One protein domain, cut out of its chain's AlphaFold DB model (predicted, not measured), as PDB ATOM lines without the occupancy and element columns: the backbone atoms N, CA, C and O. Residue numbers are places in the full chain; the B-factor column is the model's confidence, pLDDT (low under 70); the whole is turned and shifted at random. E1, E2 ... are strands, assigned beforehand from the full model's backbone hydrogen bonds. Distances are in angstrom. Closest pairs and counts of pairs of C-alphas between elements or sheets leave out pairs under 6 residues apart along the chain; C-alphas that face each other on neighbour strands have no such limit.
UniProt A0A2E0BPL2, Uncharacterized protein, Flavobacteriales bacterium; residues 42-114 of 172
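What this domain is: This is residues 42 to 114 of the 172 residues of an uncharacterized protein of Flavobacteriales bacterium (UniProt A0A2E0BPL2). Little regular structure is present: a single five-stranded sheet makes a wall, and residues 42 to 49 and 107 to 112 stick out beyond it. E1 E2 E3 E4 E5, in that order, form a meander, each strand the antiparallel neighbour of the one before. The 73 printed residues, 26 in named elements, are all strand in class. The whole is loose, radius of gyration of the C-alphas 14.9 A, spanning 42 by 32 by 24 A.

How they stand to each other: Within hydrogen-bond range, N 68 of E2, residues 63 to 70, is 3.0 A from O 75 of E3, residues 73 to 78, in a hairpin. Edge strand E1, residues 54 to 57, has N 56 2.8 A from O 65. E4, residues 89 to 92, has O 91 3.0 A from N 74. Edge strand E5, residues 95 to 98, has O 97 2.8 A from N 90.

Where its parts are: E1 to E5 measure 9.9, 20.5, 16.7, 9.5 and 10.0 A between first and last C-alphas. C-alpha 54 is at (27.243, 50.438, 28.361), C-alpha 98 at (15.352, 42.345, 13.921).

The domain as a whole: The farthest C-alphas, Leu 42 and Phe 114, are 44.2 A apart. The printed part has no cut and no long link. Residues 82 to 95, 97 and 99 to 114 have pLDDT under 70.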
ATOM      1  N   LEU A  42      34.198  37.734  43.600       95.69
ATOM      2  CA  LEU A  42      33.787  39.042  44.121       95.69
ATOM      3  C   LEU A  42      32.914  39.798  43.100       95.69
ATOM      4  O   LEU A  42      33.355  40.803  42.531       95.69
ATOM      5  N   PRO A  43      31.684  39.324  42.829       97.31
ATOM      6  CA  PRO A  43      30.766  40.012  41.933       97.31
ATOM      7  C   PRO A  43      30.105  41.214  42.619       97.31
ATOM      8  O   PRO A  43      29.830  41.206  43.823       97.31
ATOM      9  N   TRP A  44      29.771  42.234  41.830       97.00
ATOM     10  CA  TRP A  44      28.833  43.264  42.273       97.00
ATOM     11  C   TRP A  44      27.440  42.662  42.406       97.00
ATOM     12  O   TRP A  44      27.013  41.886  41.554       97.00
ATOM     13  N   ARG A  45      26.715  43.041  43.462       97.44
ATOM     14  CA  ARG A  45      25.344  42.559  43.665       97.44
ATOM     15  C   ARG A  45      24.401  43.061  42.569       97.44
ATOM     16  O   ARG A  45      23.604  42.284  42.078       97.44
ATOM     17  N   GLU A  46      24.491  44.345  42.218       97.62
ATOM     18  CA  GLU A  46      23.644  45.009  41.217       97.62
ATOM     19  C   GLU A  46      24.404  46.159  40.540       97.62
ATOM     20  O   GLU A  46      25.293  46.757  41.154       97.62
ATOM     21  N   LEU A  47      24.001  46.519  39.316       94.19
ATOM     22  CA  LEU A  47      24.477  47.711  38.606       94.19
ATOM     23  C   LEU A  47      23.302  48.628  38.253       94.19
ATOM     24  O   LEU A  47      22.438  48.278  37.453       94.19
ATOM     25  N   TYR A  48      23.312  49.837  38.808       94.12
ATOM     26  CA  TYR A  48      22.352  50.888  38.482       94.12
ATOM     27  C   TYR A  48      23.027  51.885  37.549       94.12
ATOM     28  O   TYR A  48      23.864  52.684  37.964       94.12
ATOM     29  N   ILE A  49      22.684  51.804  36.270       92.69
ATOM     30  CA  ILE A  49      23.293  52.593  35.201       92.69
ATOM     31  C   ILE A  49      22.219  53.373  34.449       92.69
ATOM     32  O   ILE A  49      21.079  52.929  34.319       92.69
ATOM     33  N   LEU A  50      22.583  54.540  33.919       90.69
ATOM     34  CA  LEU A  50      21.705  55.273  33.014       90.69
ATOM     35  C   LEU A  50      21.511  54.478  31.720       90.69
ATOM     36  O   LEU A  50      22.446  53.841  31.221       90.69
ATOM     37  N   SER A  51      20.307  54.556  31.148       84.88
ATOM     38  CA  SER A  51      20.030  53.973  29.833       84.88
ATOM     39  C   SER A  51      21.094  54.393  28.825       84.88
ATOM     40  O   SER A  51      21.552  55.536  28.832       84.88
ATOM     41  N   SER A  52      21.472  53.476  27.933       80.81
ATOM     42  CA  SER A  52      22.419  53.773  26.862       80.81
ATOM     43  C   SER A  52      23.805  54.196  27.387       80.81
ATOM     44  O   SER A  52      24.418  55.103  26.824       80.81
ATOM     45  N   SER A  53      24.313  53.551  28.443       88.00
ATOM     46  CA  SER A  53      25.629  53.881  29.032       88.00
ATOM     47  C   SER A  53      26.662  52.750  28.988       88.00
ATOM     48  O   SER A  53      27.832  53.000  29.268       88.00
ATOM     49  N   ILE A  54      26.282  51.529  28.589       92.12
ATOM     50  CA  ILE A  54      27.243  50.438  28.361       92.12
ATOM     51  C   ILE A  54      27.681  50.468  26.898       92.12
ATOM     52  O   ILE A  54      26.869  50.243  25.998       92.12
ATOM     53  N   ASN A  55      28.970  50.720  26.672       91.69
ATOM     54  CA  ASN A  55      29.595  50.708  25.352       91.69
ATOM     55  C   ASN A  55      30.546  49.511  25.252       91.69
ATOM     56  O   ASN A  55      31.318  49.251  26.172       91.69
ATOM     57  N   PHE A  56      30.506  48.812  24.126       90.75
ATOM     58  CA  PHE A  56      31.398  47.703  23.818       90.75
ATOM     59  C   PHE A  56      32.481  48.188  22.864       90.75
ATOM     60  O   PHE A  56      32.172  48.704  21.788       90.75
ATOM     61  N   ASN A  57      33.742  47.997  23.244       91.44
ATOM     62  CA  ASN A  57      34.897  48.298  22.408       91.44
ATOM     63  C   ASN A  57      35.609  46.998  22.015       91.44
ATOM     64  O   ASN A  57      35.597  46.032  22.775       91.44
ATOM     65  N   ASN A  58      36.220  46.963  20.832       88.94
ATOM     66  CA  ASN A  58      37.106  45.864  20.446       88.94
ATOM     67  C   ASN A  58      38.511  46.041  21.054       88.94
ATOM     68  O   ASN A  58      38.815  47.061  21.673       88.94
ATOM     69  N   SER A  59      39.400  45.074  20.817       90.00
ATOM     70  CA  SER A  59      40.805  45.116  21.256       90.00
ATOM     71  C   SER A  59      41.601  46.310  20.712       90.00
ATOM     72  O   SER A  59      42.648  46.647  21.254       90.00
ATOM     73  N   SER A  60      41.112  46.961  19.655       90.38
ATOM     74  CA  SER A  60      41.696  48.170  19.064       90.38
ATOM     75  C   SER A  60      41.094  49.464  19.637       90.38
ATOM     76  O   SER A  60      41.299  50.533  19.067       90.38
ATOM     77  N   ASN A  61      40.338  49.385  20.741       87.81
ATOM     78  CA  ASN A  61      39.640  50.499  21.398       87.81
ATOM     79  C   ASN A  61      38.630  51.234  20.501       87.81
ATOM     80  O   ASN A  61      38.330  52.409  20.711       87.81
ATOM     81  N   GLN A  62      38.086  50.553  19.496       88.75
ATOM     82  CA  GLN A  62      37.027  51.099  18.656       88.75
ATOM     83  C   GLN A  62      35.673  50.663  19.206       88.75
ATOM     84  O   GLN A  62      35.477  49.478  19.478       88.75
ATOM     85  N   SER A  63      34.726  51.599  19.307       88.75
ATOM     86  CA  SER A  63      33.342  51.285  19.672       88.75
ATOM     87  C   SER A  63      32.730  50.360  18.626       88.75
ATOM     88  O   SER A  63      32.527  50.753  17.479       88.75
ATOM     89  N   VAL A  64      32.416  49.139  19.040       87.25
ATOM     90  CA  VAL A  64      31.763  48.111  18.224       87.25
ATOM     91  C   VAL A  64      30.341  47.837  18.669       87.25
ATOM     92  O   VAL A  64      29.644  47.067  18.019       87.25
ATOM     93  N   GLY A  65      29.874  48.460  19.747       86.06
ATOM     94  CA  GLY A  65      28.469  48.370  20.075       86.06
ATOM     95  C   GLY A  65      28.042  49.090  21.331       86.06
ATOM     96  O   GLY A  65      28.843  49.694  22.040       86.06
ATOM     97  N   LYS A  66      26.741  49.027  21.588       87.56
ATOM     98  CA  LYS A  66      26.109  49.683  22.726       87.56
ATOM     99  C   LYS A  66      24.892  48.896  23.190       87.56
ATOM    100  O   LYS A  66      24.129  48.414  22.350       87.56
ATOM    101  N   LEU A  67      24.712  48.806  24.507       87.12
ATOM    102  CA  LEU A  67      23.479  48.318  25.122       87.12
ATOM    103  C   LEU A  67      22.647  49.502  25.616       87.12
ATOM    104  O   LEU A  67      23.146  50.363  26.347       87.12
ATOM    105  N   ALA A  68      21.375  49.531  25.237       85.38
ATOM    106  CA  ALA A  68      20.413  50.523  25.690       85.38
ATOM    107  C   ALA A  68      19.102  49.848  26.107       85.38
ATOM    108  O   ALA A  68      18.643  48.921  25.448       85.38
ATOM    109  N   VAL A  69      18.507  50.320  27.200       85.94
ATOM    110  CA  VAL A  69      17.171  49.913  27.653       85.94
ATOM    111  C   VAL A  69      16.383  51.181  27.919       85.94
ATOM    112  O   VAL A  69      16.815  52.000  28.727       85.94
ATOM    113  N   ASP A  70      15.266  51.379  27.241       82.31
ATOM    114  CA  ASP A  70      14.386  52.527  27.459       82.31
ATOM    115  C   ASP A  70      12.939  52.076  27.706       82.31
ATOM    116  O   ASP A  70      12.665  50.890  27.904       82.31
ATOM    117  N   THR A  71      12.003  53.027  27.753       82.19
ATOM    118  CA  THR A  71      10.571  52.739  27.944       82.19
ATOM    119  C   THR A  71       9.970  51.911  26.812       82.19
ATOM    120  O   THR A  71       8.925  51.283  27.009       82.19
ATOM    121  N   GLU A  72      10.634  51.903  25.655       74.69
ATOM    122  CA  GLU A  72      10.270  51.143  24.467       74.69
ATOM    123  C   GLU A  72      10.969  49.780  24.423       74.69
ATOM    124  O   GLU A  72      10.555  48.944  23.639       74.69
ATOM    125  N   GLY A  73      11.969  49.504  25.269       75.06
ATOM    126  CA  GLY A  73      12.539  48.167  25.456       75.06
ATOM    127  C   GLY A  73      14.053  48.070  25.260       75.06
ATOM    128  O   GLY A  73      14.790  49.044  25.417       75.06
ATOM    129  N   LEU A  74      14.535  46.858  24.966       81.38
ATOM    130  CA  LEU A  74      15.962  46.565  24.798       81.38
ATOM    131  C   LEU A  74      16.423  46.907  23.381       81.38
ATOM    132  O   LEU A  74      15.782  46.524  22.404       81.38
ATOM    133  N   GLN A  75      17.569  47.574  23.271       77.69
ATOM    134  CA  GLN A  75      18.228  47.895  22.014       77.69
ATOM    135  C   GLN A  75      19.691  47.453  22.072       77.69
ATOM    136  O   GLN A  75      20.462  47.894  22.929       77.69
ATOM    137  N   LEU A  76      20.073  46.608  21.119       78.62
ATOM    138  CA  LEU A  76      21.457  46.236  20.862       78.62
ATOM    139  C   LEU A  76      21.888  46.845  19.526       78.62
ATOM    140  O   LEU A  76      21.175  46.729  18.534       78.62
ATOM    141  N   GLU A  77      23.041  47.503  19.498       75.94
ATOM    142  CA  GLU A  77      23.633  48.024  18.266       75.94
ATOM    143  C   GLU A  77      25.062  47.501  18.153       75.94
ATOM    144  O   GLU A  77      25.869  47.794  19.035       75.94
ATOM    145  N   VAL A  78      25.377  46.743  17.096       74.19
ATOM    146  CA  VAL A  78      26.680  46.081  16.899       74.19
ATOM    147  C   VAL A  78      27.273  46.457  15.536       74.19
ATOM    148  O   VAL A  78      26.567  46.521  14.535       74.19
ATOM    149  N   GLY A  79      28.577  46.721  15.496       71.25
ATOM    150  CA  GLY A  79      29.358  47.061  14.305       71.25
ATOM    151  C   GLY A  79      30.239  48.301  14.497       71.25
ATOM    152  O   GLY A  79      30.041  49.088  15.424       71.25
ATOM    153  N   LEU A  80      31.226  48.473  13.611       70.81
ATOM    154  CA  LEU A  80      32.109  49.651  13.593       70.81
ATOM    155  C   LEU A  80      31.311  50.916  13.256       70.81
ATOM    156  O   LEU A  80      30.403  50.813  12.445       70.81
ATOM    157  N   PRO A  81      31.656  52.121  13.744       70.62
ATOM    158  CA  PRO A  81      30.793  53.304  13.624       70.62
ATOM    159  C   PRO A  81      30.292  53.614  12.201       70.62
ATOM    160  O   PRO A  81      29.135  53.986  12.033       70.62
ATOM    161  N   ALA A  82      31.129  53.402  11.179       66.88
ATOM    162  CA  ALA A  82      30.785  53.605   9.766       66.88
ATOM    163  C   ALA A  82      30.130  52.386   9.078       66.88
ATOM    164  O   ALA A  82      29.637  52.502   7.964       66.88
ATOM    165  N   GLN A  83      30.156  51.220   9.723       62.19
ATOM    166  CA  GLN A  83      29.678  49.921   9.226       62.19
ATOM    167  C   GLN A  83      28.736  49.259  10.236       62.19
ATOM    168  O   GLN A  83      28.622  48.035  10.292       62.19
ATOM    169  N   ARG A  84      28.099  50.062  11.096       63.97
ATOM    170  CA  ARG A  84      27.090  49.587  12.032       63.97
ATOM    171  C   ARG A  84      25.944  49.074  11.189       63.97
ATOM    172  O   ARG A  84      25.086  49.838  10.749       63.97
ATOM    173  N   ILE A  85      25.948  47.766  10.953       54.34
ATOM    174  CA  ILE A  85      24.752  47.072  10.528       54.34
ATOM    175  C   ILE A  85      23.799  47.338  11.680       54.34
ATOM    176  O   ILE A  85      24.064  46.936  12.811       54.34
ATOM    177  N   LYS A  86      22.735  48.098  11.431       53.34
ATOM    178  CA  LYS A  86      21.682  48.332  12.418       53.34
ATOM    179  C   LYS A  86      20.912  47.027  12.632       53.34
ATOM    180  O   LYS A  86      19.705  47.019  12.450       53.34
ATOM    181  N   GLN A  87      21.593  45.937  13.000       56.12
ATOM    182  CA  GLN A  87      21.018  44.772  13.656       56.12
ATOM    183  C   GLN A  87      20.541  45.211  15.023       56.12
ATOM    184  O   GLN A  87      21.138  44.938  16.059       56.12
ATOM    185  N   LYS A  88      19.457  45.980  14.982       58.47
ATOM    186  CA  LYS A  88      18.710  46.392  16.139       58.47
ATOM    187  C   LYS A  88      17.760  45.248  16.403       58.47
ATOM    188  O   LYS A  88      16.728  45.140  15.748       58.47
ATOM    189  N   ILE A  89      18.149  44.377  17.325       67.44
ATOM    190  CA  ILE A  89      17.180  43.531  18.004       67.44
ATOM    191  C   ILE A  89      16.462  44.479  18.963       67.44
ATOM    192  O   ILE A  89      17.024  44.863  19.989       67.44
ATOM    193  N   LYS A  90      15.276  44.954  18.568       61.75
ATOM    194  CA  LYS A  90      14.352  45.609  19.495       61.75
ATOM    195  C   LYS A  90      13.515  44.519  20.118       61.75
ATOM    196  O   LYS A  90      12.844  43.789  19.392       61.75
ATOM    197  N   VAL A  91      13.556  44.429  21.436       68.12
ATOM    198  CA  VAL A  91      12.569  43.654  22.184       68.12
ATOM    199  C   VAL A  91      11.706  44.657  22.917       68.12
ATOM    200  O   VAL A  91      12.206  45.354  23.799       68.12
ATOM    201  N   ASP A  92      10.443  44.750  22.525       59.91
ATOM    202  CA  ASP A  92       9.460  45.662  23.100       59.91
ATOM    203  C   ASP A  92       8.178  44.905  23.493       59.91
ATOM    204  O   ASP A  92       8.100  43.678  23.400       59.91
ATOM    205  N   ARG A  93       7.143  45.620  23.954       57.00
ATOM    206  CA  ARG A  93       5.843  44.996  24.283       57.00
ATOM    207  C   ARG A  93       5.102  44.426  23.061       57.00
ATOM    208  O   ARG A  93       4.084  43.769  23.240       57.00
ATOM    209  N   LYS A  94       5.551  44.734  21.844       54.38
ATOM    210  CA  LYS A  94       4.963  44.341  20.557       54.38
ATOM    211  C   LYS A  94       5.749  43.208  19.879       54.38
ATOM    212  O   LYS A  94       5.354  42.805  18.789       54.38
ATOM    213  N   GLY A  95       6.823  42.708  20.499       60.31
ATOM    214  CA  GLY A  95       7.557  41.518  20.069       60.31
ATOM    215  C   GLY A  95       9.055  41.752  19.861       60.31
ATOM    216  O   GLY A  95       9.665  42.657  20.437       60.31
ATOM    217  N   ILE A  96       9.664  40.896  19.038       70.19
ATOM    218  CA  ILE A  96      11.083  40.963  18.672       70.19
ATOM    219  C   ILE A  96      11.194  41.464  17.233       70.19
ATOM    220  O   ILE A  96      10.828  40.768  16.288       70.19
ATOM    221  N   LYS A  97      11.746  42.664  17.044       65.00
ATOM    222  CA  LYS A  97      12.086  43.195  15.722       65.00
ATOM    223  C   LYS A  97      13.581  43.052  15.488       65.00
ATOM    224  O   LYS A  97      14.361  43.621  16.241       65.00
ATOM    225  N   VAL A  98      13.971  42.359  14.422       71.12
ATOM    226  CA  VAL A  98      15.352  42.345  13.921       71.12
ATOM    227  C   VAL A  98      15.399  43.225  12.676       71.12
ATOM    228  O   VAL A  98      14.886  42.855  11.625       71.12
ATOM    229  N   GLU A  99      15.952  44.429  12.801       58.59
ATOM    230  CA  GLU A  99      16.222  45.294  11.644       58.59
ATOM    231  C   GLU A  99      17.533  44.824  10.990       58.59
ATOM    232  O   GLU A  99      18.519  44.630  11.682       58.59
ATOM    233  N   SER A 100      17.575  44.588   9.680       57.03
ATOM    234  CA  SER A 100      18.834  44.437   8.933       57.03
ATOM    235  C   SER A 100      18.971  45.613   7.968       57.03
ATOM    236  O   SER A 100      17.972  46.261   7.647       57.03
ATOM    237  N   ALA A 101      20.194  45.934   7.530       52.78
ATOM    238  CA  ALA A 101      20.424  47.042   6.593       52.78
ATOM    239  C   ALA A 101      19.595  46.897   5.300       52.78
ATOM    240  O   ALA A 101      19.162  47.902   4.742       52.78
ATOM    241  N   ASP A 102      19.285  45.653   4.923       53.66
ATOM    242  CA  ASP A 102      18.530  45.298   3.719       53.66
ATOM    243  C   ASP A 102      17.044  44.985   4.004       53.66
ATOM    244  O   ASP A 102      16.315  44.527   3.128       53.66
ATOM    245  N   GLY A 103      16.561  45.238   5.229       53.50
ATOM    246  CA  GLY A 103      15.133  45.206   5.573       53.50
ATOM    247  C   GLY A 103      14.498  43.821   5.767       53.50
ATOM    248  O   GLY A 103      13.285  43.752   5.961       53.50
ATOM    249  N   ALA A 104      15.277  42.735   5.759       52.22
ATOM    250  CA  ALA A 104      14.786  41.361   5.916       52.22
ATOM    251  C   ALA A 104      15.228  40.703   7.241       52.22
ATOM    252  O   ALA A 104      16.373  40.859   7.673       52.22
ATOM    253  N   LEU A 105      14.334  39.924   7.862       65.62
ATOM    254  CA  LEU A 105      14.662  38.956   8.918       65.62
ATOM    255  C   LEU A 105      15.217  37.686   8.251       65.62
ATOM    256  O   LEU A 105      14.481  37.003   7.543       65.62
ATOM    257  N   SER A 106      16.492  37.357   8.465       53.75
ATOM    258  CA  SER A 106      17.106  36.121   7.961       53.75
ATOM    259  C   SER A 106      17.114  35.026   9.039       53.75
ATOM    260  O   SER A 106      17.640  35.222  10.132       53.75
ATOM    261  N   ILE A 107      16.524  33.861   8.738       57.16
ATOM    262  CA  ILE A 107      16.553  32.654   9.587       57.16
ATOM    263  C   ILE A 107      17.469  31.629   8.905       57.16
ATOM    264  O   ILE A 107      17.268  31.318   7.733       57.16
ATOM    265  N   TYR A 108      18.487  31.131   9.614       39.53
ATOM    266  CA  TYR A 108      19.485  30.195   9.081       39.53
ATOM    267  C   TYR A 108      19.321  28.767   9.628       39.53
ATOM    268  O   TYR A 108      18.633  28.531  10.615       39.53
ATOM    269  N   SER A 109      19.974  27.846   8.911       33.66
ATOM    270  CA  SER A 109      19.960  26.376   8.952       33.66
ATOM    271  C   SER A 109      19.158  25.689  10.068       33.66
ATOM    272  O   SER A 109      19.597  25.600  11.212       33.66
ATOM    273  N   GLY A 110      18.016  25.114   9.670       39.22
ATOM    274  CA  GLY A 110      17.182  24.227  10.488       39.22
ATOM    275  C   GLY A 110      15.788  24.761  10.828       39.22
ATOM    276  O   GLY A 110      15.018  24.064  11.481       39.22
ATOM    277  N   SER A 111      15.425  25.976  10.412       40.44
ATOM    278  CA  SER A 111      14.105  26.563  10.687       40.44
ATOM    279  C   SER A 111      13.664  27.540   9.600       40.44
ATOM    280  O   SER A 111      14.491  28.162   8.935       40.44
ATOM    281  N   THR A 112      12.345  27.695   9.463       43.81
ATOM    282  CA  THR A 112      11.679  28.698   8.620       43.81
ATOM    283  C   THR A 112      10.558  29.397   9.408       43.81
ATOM    284  O   THR A 112       9.915  28.777  10.248       43.81
ATOM    285  N   PHE A 113      10.380  30.693   9.131       60.53
ATOM    286  CA  PHE A 113       9.437  31.702   9.670       60.53
ATOM    287  C   PHE A 113       7.953  31.218   9.624       60.53
ATOM    288  O   PHE A 113       7.688  30.291   8.872       60.53
ATOM    289  N   PHE A 114       6.970  31.671  10.434       48.00
ATOM    290  CA  PHE A 114       6.123  32.865  10.195       48.00
ATOM    291  C   PHE A 114       5.127  33.186  11.350       48.00
ATOM    292  O   PHE A 114       4.431  32.291  11.820       48.00
TER     293      PHE A 114